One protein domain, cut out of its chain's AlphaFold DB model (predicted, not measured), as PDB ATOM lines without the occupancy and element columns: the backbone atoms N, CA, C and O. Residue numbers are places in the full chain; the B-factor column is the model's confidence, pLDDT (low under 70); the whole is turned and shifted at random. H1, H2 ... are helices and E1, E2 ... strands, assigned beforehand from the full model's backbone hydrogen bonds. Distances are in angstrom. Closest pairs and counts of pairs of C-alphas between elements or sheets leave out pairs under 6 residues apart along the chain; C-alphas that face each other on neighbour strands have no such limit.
ATOM      1  N   PHE A 425     187.544 193.927 222.467       80.19
ATOM      2  CA  PHE A 425     186.989 194.396 223.742       80.19
ATOM      3  C   PHE A 425     187.118 195.908 223.928       80.19
ATOM      4  O   PHE A 425     187.808 196.598 223.184       80.19
ATOM      5  N   LEU A 426     186.397 196.463 224.909       87.38
ATOM      6  CA  LEU A 426     186.399 197.907 225.156       87.38
ATOM      7  C   LEU A 426     187.791 198.395 225.561       87.38
ATOM      8  O   LEU A 426     188.468 197.756 226.365       87.38
ATOM      9  N   VAL A 427     188.157 199.600 225.125       86.12
ATOM     10  CA  VAL A 427     189.373 200.307 225.562       86.12
ATOM     11  C   VAL A 427     189.442 200.438 227.092       86.12
ATOM     12  O   VAL A 427     190.514 200.508 227.679       86.12
ATOM     13  N   ALA A 428     188.291 200.370 227.769       84.56
ATOM     14  CA  ALA A 428     188.191 200.307 229.221       84.56
ATOM     15  C   ALA A 428     188.725 199.011 229.854       84.56
ATOM     16  O   ALA A 428     188.805 198.938 231.077       84.56
ATOM     17  N   TYR A 429     189.099 197.993 229.088       84.44
ATOM     18  CA  TYR A 429     189.660 196.739 229.603       84.44
ATOM     19  C   TYR A 429     191.103 196.494 229.152       84.44
ATOM     20  O   TYR A 429     191.633 195.411 229.382       84.44
ATOM     21  N   VAL A 430     191.765 197.493 228.557       81.38
ATOM     22  CA  VAL A 430     193.194 197.386 228.228       81.38
ATOM     23  C   VAL A 430     194.044 197.218 229.483       81.38
ATOM     24  O   VAL A 430     193.790 197.830 230.523       81.38
ATOM     25  N   ILE A 431     195.085 196.400 229.359       81.06
ATOM     26  CA  ILE A 431     196.105 196.190 230.380       81.06
ATOM     27  C   ILE A 431     197.283 197.102 230.042       81.06
ATOM     28  O   ILE A 431     197.801 197.081 228.925       81.06
ATOM     29  N   THR A 432     197.706 197.917 231.004       84.81
ATOM     30  CA  THR A 432     198.861 198.803 230.841       84.81
ATOM     31  C   THR A 432     200.117 198.005 230.493       84.81
ATOM     32  O   THR A 432     200.428 197.015 231.147       84.81
ATOM     33  N   GLY A 433     200.840 198.450 229.469       70.75
ATOM     34  CA  GLY A 433     202.045 197.806 228.956       70.75
ATOM     35  C   GLY A 433     201.819 196.877 227.761       70.75
ATOM     36  O   GLY A 433     202.789 196.599 227.058       70.75
ATOM     37  N   ASN A 434     200.582 196.457 227.478       73.19
ATOM     38  CA  ASN A 434     200.278 195.564 226.354       73.19
ATOM     39  C   ASN A 434     200.008 196.330 225.051       73.19
ATOM     40  O   ASN A 434     199.653 197.510 225.066       73.19
ATOM     41  N   TRP A 435     200.168 195.641 223.921       77.06
ATOM     42  CA  TRP A 435     199.913 196.177 222.584       77.06
ATOM     43  C   TRP A 435     198.499 195.863 222.102       77.06
ATOM     44  O   TRP A 435     198.011 194.737 222.234       77.06
ATOM     45  N   TYR A 436     197.864 196.872 221.516       76.38
ATOM     46  CA  TYR A 436     196.482 196.826 221.061       76.38
ATOM     47  C   TYR A 436     196.326 197.493 219.700       76.38
ATOM     48  O   TYR A 436     197.062 198.427 219.378       76.38
ATOM     49  N   LYS A 437     195.331 197.051 218.933       80.75
ATOM     50  CA  LYS A 437     194.894 197.694 217.691       80.75
ATOM     51  C   LYS A 437     193.526 198.343 217.891       80.75
ATOM     52  O   LYS A 437     192.637 197.737 218.478       80.75
ATOM     53  N   VAL A 438     193.343 199.570 217.411       81.81
ATOM     54  CA  VAL A 438     192.054 200.279 217.449       81.81
ATOM     55  C   VAL A 438     191.092 199.646 216.443       81.81
ATOM     56  O   VAL A 438     191.338 199.713 215.244       81.81
ATOM     57  N   GLU A 439     189.983 199.072 216.908       84.38
ATOM     58  CA  GLU A 439     188.937 198.490 216.045       84.38
ATOM     59  C   GLU A 439     187.747 199.448 215.878       84.38
ATOM     60  O   GLU A 439     187.099 199.482 214.834       84.38
ATOM     61  N   SER A 440     187.474 200.286 216.883       90.38
ATOM     62  CA  SER A 440     186.480 201.359 216.795       90.38
ATOM     63  C   SER A 440     186.778 202.483 217.778       90.38
ATOM     64  O   SER A 440     187.237 202.258 218.895       90.38
ATOM     65  N   ILE A 441     186.448 203.711 217.389       87.62
ATOM     66  CA  ILE A 441     186.626 204.904 218.228       87.62
ATOM     67  C   ILE A 441     185.524 205.024 219.288       87.62
ATOM     68  O   ILE A 441     185.775 205.511 220.394       87.62
ATOM     69  N   GLY A 442     184.317 204.536 218.974       87.81
ATOM     70  CA  GLY A 442     183.137 204.664 219.828       87.81
ATOM     71  C   GLY A 442     182.890 206.110 220.281       87.81
ATOM     72  O   GLY A 442     183.087 207.062 219.532       87.81
ATOM     73  N   THR A 443     182.476 206.273 221.537       86.31
ATOM     74  CA  THR A 443     182.291 207.569 222.219       86.31
ATOM     75  C   THR A 443     183.503 207.974 223.066       86.31
ATOM     76  O   THR A 443     183.385 208.848 223.926       86.31
ATOM     77  N   THR A 444     184.648 207.304 222.906       90.69
ATOM     78  CA  THR A 444     185.871 207.614 223.657       90.69
ATOM     79  C   THR A 444     186.471 208.922 223.136       90.69
ATOM     80  O   THR A 444     186.716 209.069 221.940       90.69
ATOM     81  N   SER A 445     186.707 209.884 224.028       92.00
ATOM     82  CA  SER A 445     187.235 211.206 223.660       92.00
ATOM     83  C   SER A 445     188.712 211.163 223.243       92.00
ATOM     84  O   SER A 445     189.464 210.282 223.660       92.00
ATOM     85  N   GLY A 446     189.165 212.165 222.484       88.75
ATOM     86  CA  GLY A 446     190.579 212.314 222.104       88.75
ATOM     87  C   GLY A 446     191.540 212.351 223.293       88.75
ATOM     88  O   GLY A 446     192.579 211.701 223.269       88.75
ATOM     89  N   ALA A 447     191.154 213.016 224.387       88.88
ATOM     90  CA  ALA A 447     191.945 213.057 225.619       88.88
ATOM     91  C   ALA A 447     192.101 211.667 226.268       88.88
ATOM     92  O   ALA A 447     193.162 211.335 226.797       88.88
ATOM     93  N   GLN A 448     191.061 210.834 226.196       91.75
ATOM     94  CA  GLN A 448     191.096 209.453 226.680       91.75
ATOM     95  C   GLN A 448     191.972 208.565 225.789       91.75
ATOM     96  O   GLN A 448     192.786 207.806 226.310       91.75
ATOM     97  N   TRP A 449     191.877 208.707 224.465       92.44
ATOM     98  CA  TRP A 449     192.767 208.008 223.532       92.44
ATOM     99  C   TRP A 449     194.229 208.440 223.665       92.44
ATOM    100  O   TRP A 449     195.127 207.602 223.582       92.44
ATOM    101  N   SER A 450     194.471 209.723 223.938       91.44
ATOM    102  CA  SER A 450     195.802 210.253 224.242       91.44
ATOM    103  C   SER A 450     196.349 209.667 225.544       91.44
ATOM    104  O   SER A 450     197.467 209.160 225.560       91.44
ATOM    105  N   SER A 451     195.526 209.604 226.597       89.62
ATOM    106  CA  SER A 451     195.906 208.987 227.880       89.62
ATOM    107  C   SER A 451     196.245 207.496 227.740       89.62
ATOM    108  O   SER A 451     197.136 206.985 228.418       89.62
ATOM    109  N   VAL A 452     195.551 206.794 226.843       88.56
ATOM    110  CA  VAL A 452     195.793 205.378 226.522       88.56
ATOM    111  C   VAL A 452     197.048 205.181 225.660       88.56
ATOM    112  O   VAL A 452     197.591 204.080 225.635       88.56
ATOM    113  N   GLY A 453     197.564 206.234 225.021       87.25
ATOM    114  CA  GLY A 453     198.765 206.187 224.180       87.25
ATOM    115  C   GLY A 453     198.497 205.943 222.693       87.25
ATOM    116  O   GLY A 453     199.423 205.598 221.966       87.25
ATOM    117  N   ALA A 454     197.255 206.108 222.227       85.94
ATOM    118  CA  ALA A 454     196.872 205.866 220.830       85.94
ATOM    119  C   ALA A 454     196.974 207.111 219.918       85.94
ATOM    120  O   ALA A 454     196.848 206.988 218.699       85.94
ATOM    121  N   ILE A 455     197.185 208.304 220.486       89.25
ATOM    122  CA  ILE A 455     197.321 209.582 219.763       89.25
ATOM    123  C   ILE A 455     198.798 209.932 219.593       89.25
ATOM    124  O   ILE A 455     199.551 209.854 220.566       89.25
ATOM    125  N   ILE A 456     199.198 210.354 218.392       80.44
ATOM    126  CA  ILE A 456     200.567 210.793 218.093       80.44
ATOM    127  C   ILE A 456     200.515 212.218 217.533       80.44
ATOM    128  O   ILE A 456     199.742 212.507 216.627       80.44
ATOM    129  N   GLY A 457     201.351 213.120 218.055       81.38
ATOM    130  CA  GLY A 457     201.388 214.515 217.605       81.38
ATOM    131  C   GLY A 457     200.074 215.261 217.871       81.38
ATOM    132  O   GLY A 457     199.518 215.158 218.962       81.38
ATOM    133  N   ASP A 458     199.587 215.994 216.866       83.50
ATOM    134  CA  ASP A 458     198.446 216.922 216.976       83.50
ATOM    135  C   ASP A 458     197.086 216.291 216.601       83.50
ATOM    136  O   ASP A 458     196.118 216.985 216.279       83.50
ATOM    137  N   GLU A 459     196.988 214.962 216.591       88.00
ATOM    138  CA  GLU A 459     195.762 214.262 216.207       88.00
ATOM    139  C   GLU A 459     194.657 214.395 217.266       88.00
ATOM    140  O   GLU A 459     194.891 214.310 218.472       88.00
ATOM    141  N   SER A 460     193.409 214.542 216.813       85.88
ATOM    142  CA  SER A 460     192.249 214.667 217.706       85.88
ATOM    143  C   SER A 460     191.628 213.323 218.111       85.88
ATOM    144  O   SER A 460     191.079 213.216 219.207       85.88
ATOM    145  N   LEU A 461     191.714 212.298 217.258       89.75
ATOM    146  CA  LEU A 461     191.281 210.912 217.490       89.75
ATOM    147  C   LEU A 461     192.245 209.967 216.754       89.75
ATOM    148  O   LEU A 461     192.779 210.361 215.714       89.75
ATOM    149  N   PRO A 462     192.472 208.733 217.241       86.88
ATOM    150  CA  PRO A 462     193.296 207.789 216.508       86.88
ATOM    151  C   PRO A 462     192.526 207.275 215.277       86.88
ATOM    152  O   PRO A 462     191.303 207.158 215.328       86.88
ATOM    153  N   PRO A 463     193.193 206.932 214.169       81.69
ATOM    154  CA  PRO A 463     192.584 206.211 213.070       81.69
ATOM    155  C   PRO A 463     192.294 204.761 213.481       81.69
ATOM    156  O   PRO A 463     193.074 204.122 214.196       81.69
ATOM    157  N   VAL A 464     191.169 204.229 212.997       80.31
ATOM    158  CA  VAL A 464     190.845 202.799 213.112       80.31
ATOM    159  C   VAL A 464     191.919 201.995 212.378       80.31
ATOM    160  O   VAL A 464     192.332 202.358 211.281       80.31
ATOM    161  N   GLY A 465     192.399 200.925 213.005       62.84
ATOM    162  CA  GLY A 465     193.524 200.120 212.538       62.84
ATOM    163  C   GLY A 465     194.859 200.443 213.206       62.84
ATOM    164  O   GLY A 465     195.798 199.662 213.068       62.84
ATOM    165  N   ARG A 466     194.967 201.548 213.957       80.44
ATOM    166  CA  ARG A 466     196.224 201.923 214.614       80.44
ATOM    167  C   ARG A 466     196.619 200.943 215.711       80.44
ATOM    168  O   ARG A 466     195.828 200.660 216.606       80.44
ATOM    169  N   VAL A 467     197.886 200.549 215.690       74.69
ATOM    170  CA  VAL A 467     198.557 199.817 216.763       74.69
ATOM    171  C   VAL A 467     199.176 200.787 217.766       74.69
ATOM    172  O   VAL A 467     199.816 201.763 217.374       74.69
ATOM    173  N   PHE A 468     199.002 200.527 219.058       77.88
ATOM    174  CA  PHE A 468     199.609 201.315 220.128       77.88
ATOM    175  C   PHE A 468     199.894 200.452 221.366       77.88
ATOM    176  O   PHE A 468     199.245 199.429 221.597       77.88
ATOM    177  N   LYS A 469     200.857 200.877 222.190       79.25
ATOM    178  CA  LYS A 469     201.124 200.281 223.504       79.25
ATOM    179  C   LYS A 469     200.306 201.021 224.557       79.25
ATOM    180  O   LYS A 469     200.470 202.229 224.714       79.25
ATOM    181  N   ALA A 470     199.438 200.317 225.279       84.50
ATOM    182  CA  ALA A 470     198.568 200.932 226.274       84.50
ATOM    183  C   ALA A 470     199.386 201.524 227.428       84.50
ATOM    184  O   ALA A 470     200.012 200.794 228.198       84.50
ATOM    185  N   LEU A 471     199.362 202.846 227.574       88.00
ATOM    186  CA  LEU A 471     200.060 203.555 228.652       88.00
ATOM    187  C   LEU A 471     199.242 203.582 229.938       88.00
ATOM    188  O   LEU A 471     199.784 203.483 231.033       88.00
ATOM    189  N   THR A 472     197.925 203.705 229.800       86.50
ATOM    190  CA  THR A 472     196.964 203.674 230.900       86.50
ATOM    191  C   THR A 472     195.635 203.117 230.394       86.50
ATOM    192  O   THR A 472     195.435 202.938 229.193       86.50
ATOM    193  N   LYS A 473     194.715 202.831 231.314       84.88
ATOM    194  CA  LYS A 473     193.320 202.525 230.987       84.88
ATOM    195  C   LYS A 473     192.521 203.827 230.891       84.88
ATOM    196  O   LYS A 473     192.614 204.660 231.788       84.88
ATOM    197  N   ALA A 474     191.670 203.963 229.873       80.00
ATOM    198  CA  ALA A 474     190.685 205.046 229.798       80.00
ATOM    199  C   ALA A 474     189.248 204.529 229.864       80.00
ATOM    200  O   ALA A 474     188.959 203.381 229.547       80.00
ATOM    201  N   SER A 475     188.323 205.395 230.271       77.25
ATOM    202  CA  SER A 475     186.888 205.153 230.134       77.25
ATOM    203  C   SER A 475     186.423 205.446 228.703       77.25
ATOM    204  O   SER A 475     186.987 206.301 228.029       77.25
ATOM    205  N   GLY A 476     185.400 204.737 228.224       81.94
ATOM    206  CA  GLY A 476     184.846 204.951 226.885       81.94
ATOM    207  C   GLY A 476     184.326 203.672 226.230       81.94
ATOM    208  O   GLY A 476     184.484 202.580 226.776       81.94
ATOM    209  N   THR A 477     183.676 203.824 225.074       86.00
ATOM    210  CA  THR A 477     183.049 202.717 224.321       86.00
ATOM    211  C   THR A 477     183.824 202.303 223.068       86.00
ATOM    212  O   THR A 477     183.401 201.390 222.368       86.00
ATOM    213  N   GLY A 478     184.955 202.952 222.775       86.50
ATOM    214  CA  GLY A 478     185.862 202.518 221.716       86.50
ATOM    215  C   GLY A 478     186.364 201.098 221.957       86.50
ATOM    216  O   GLY A 478     186.564 200.697 223.107       86.50
ATOM    217  N   THR A 479     186.540 200.336 220.885       87.06
ATOM    218  CA  THR A 479     186.966 198.940 220.941       87.06
ATOM    219  C   THR A 479     188.378 198.776 220.413       87.06
ATOM    220  O   THR A 479     188.823 199.485 219.507       87.06
ATOM    221  N   VAL A 480     189.086 197.822 221.000       82.12
ATOM    222  CA  VAL A 480     190.434 197.432 220.624       82.12
ATOM    223  C   VAL A 480     190.534 195.915 220.569       82.12
ATOM    224  O   VAL A 480     189.793 195.220 221.266       82.12
ATOM    225  N   SER A 481     191.459 195.403 219.770       75.12
ATOM    226  CA  SER A 481     191.832 193.992 219.759       75.12
ATOM    227  C   SER A 481     193.233 193.812 220.334       75.12
ATOM    228  O   SER A 481     194.083 194.704 220.209       75.12
ATOM    229  N   THR A 482     193.485 192.691 221.021       66.00
ATOM    230  CA  THR A 482     194.869 192.357 221.388       66.00
ATOM    231  C   THR A 482     195.646 192.020 220.134       66.00
ATOM    232  O   THR A 482     195.157 191.310 219.254       66.00
ATOM    233  N   ILE A 483     196.882 192.500 220.071       54.81
ATOM    234  CA  ILE A 483     197.813 192.008 219.069       54.81
ATOM    235  C   ILE A 483     198.421 190.746 219.653       54.81
ATOM    236  O   ILE A 483     199.306 190.802 220.508       54.81
TER     237      ILE A 483
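What this domain is: This is residues 425 to 483 of the 700 residues of an uncharacterized protein of viral metagenome (UniProt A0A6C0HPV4). With little regular structure, this is a small loop-rich body: a three-stranded sheet, E2 - E1 - E3, on one side, and one short helix, H1, on the other. Its 59 printed residues hold E1, H1, E2 and E3 in that order, 20 residues in named elements, class mixed; the sheet is antiparallel. It is compact, with a radius of gyration of the C-alphas of 9.5 A, spanning 24 by 20 by 18 A.

Where its parts are: Find C-alpha 435 at (199.913, 196.177, 222.584); E1 runs 15.5 A to residue 440. H1 is residues 446 to 452, E2 467 to 469, and E3 479 to 482, ending at (194.869, 192.357, 221.388).

How they stand to each other: Residues 425 to 426 pair antiparallel with 479 to 480 of E3. Inner strand E1 has N 437 and O 481 of E3 at 2.9 A, and N 436 and O 468 of E2 at 2.9 A. H1, with every O i to N i+4 pair within hydrogen-bond range, is not on the sheet; its closest C-alphas to E2, Val 452 and Lys 469, are 8.0 A apart.

The domain as a whole: The printed part has no cut. The link H1 to E2 is long, 14 residues. Look for pLDDT under 70 at residues 465, 482 and 483.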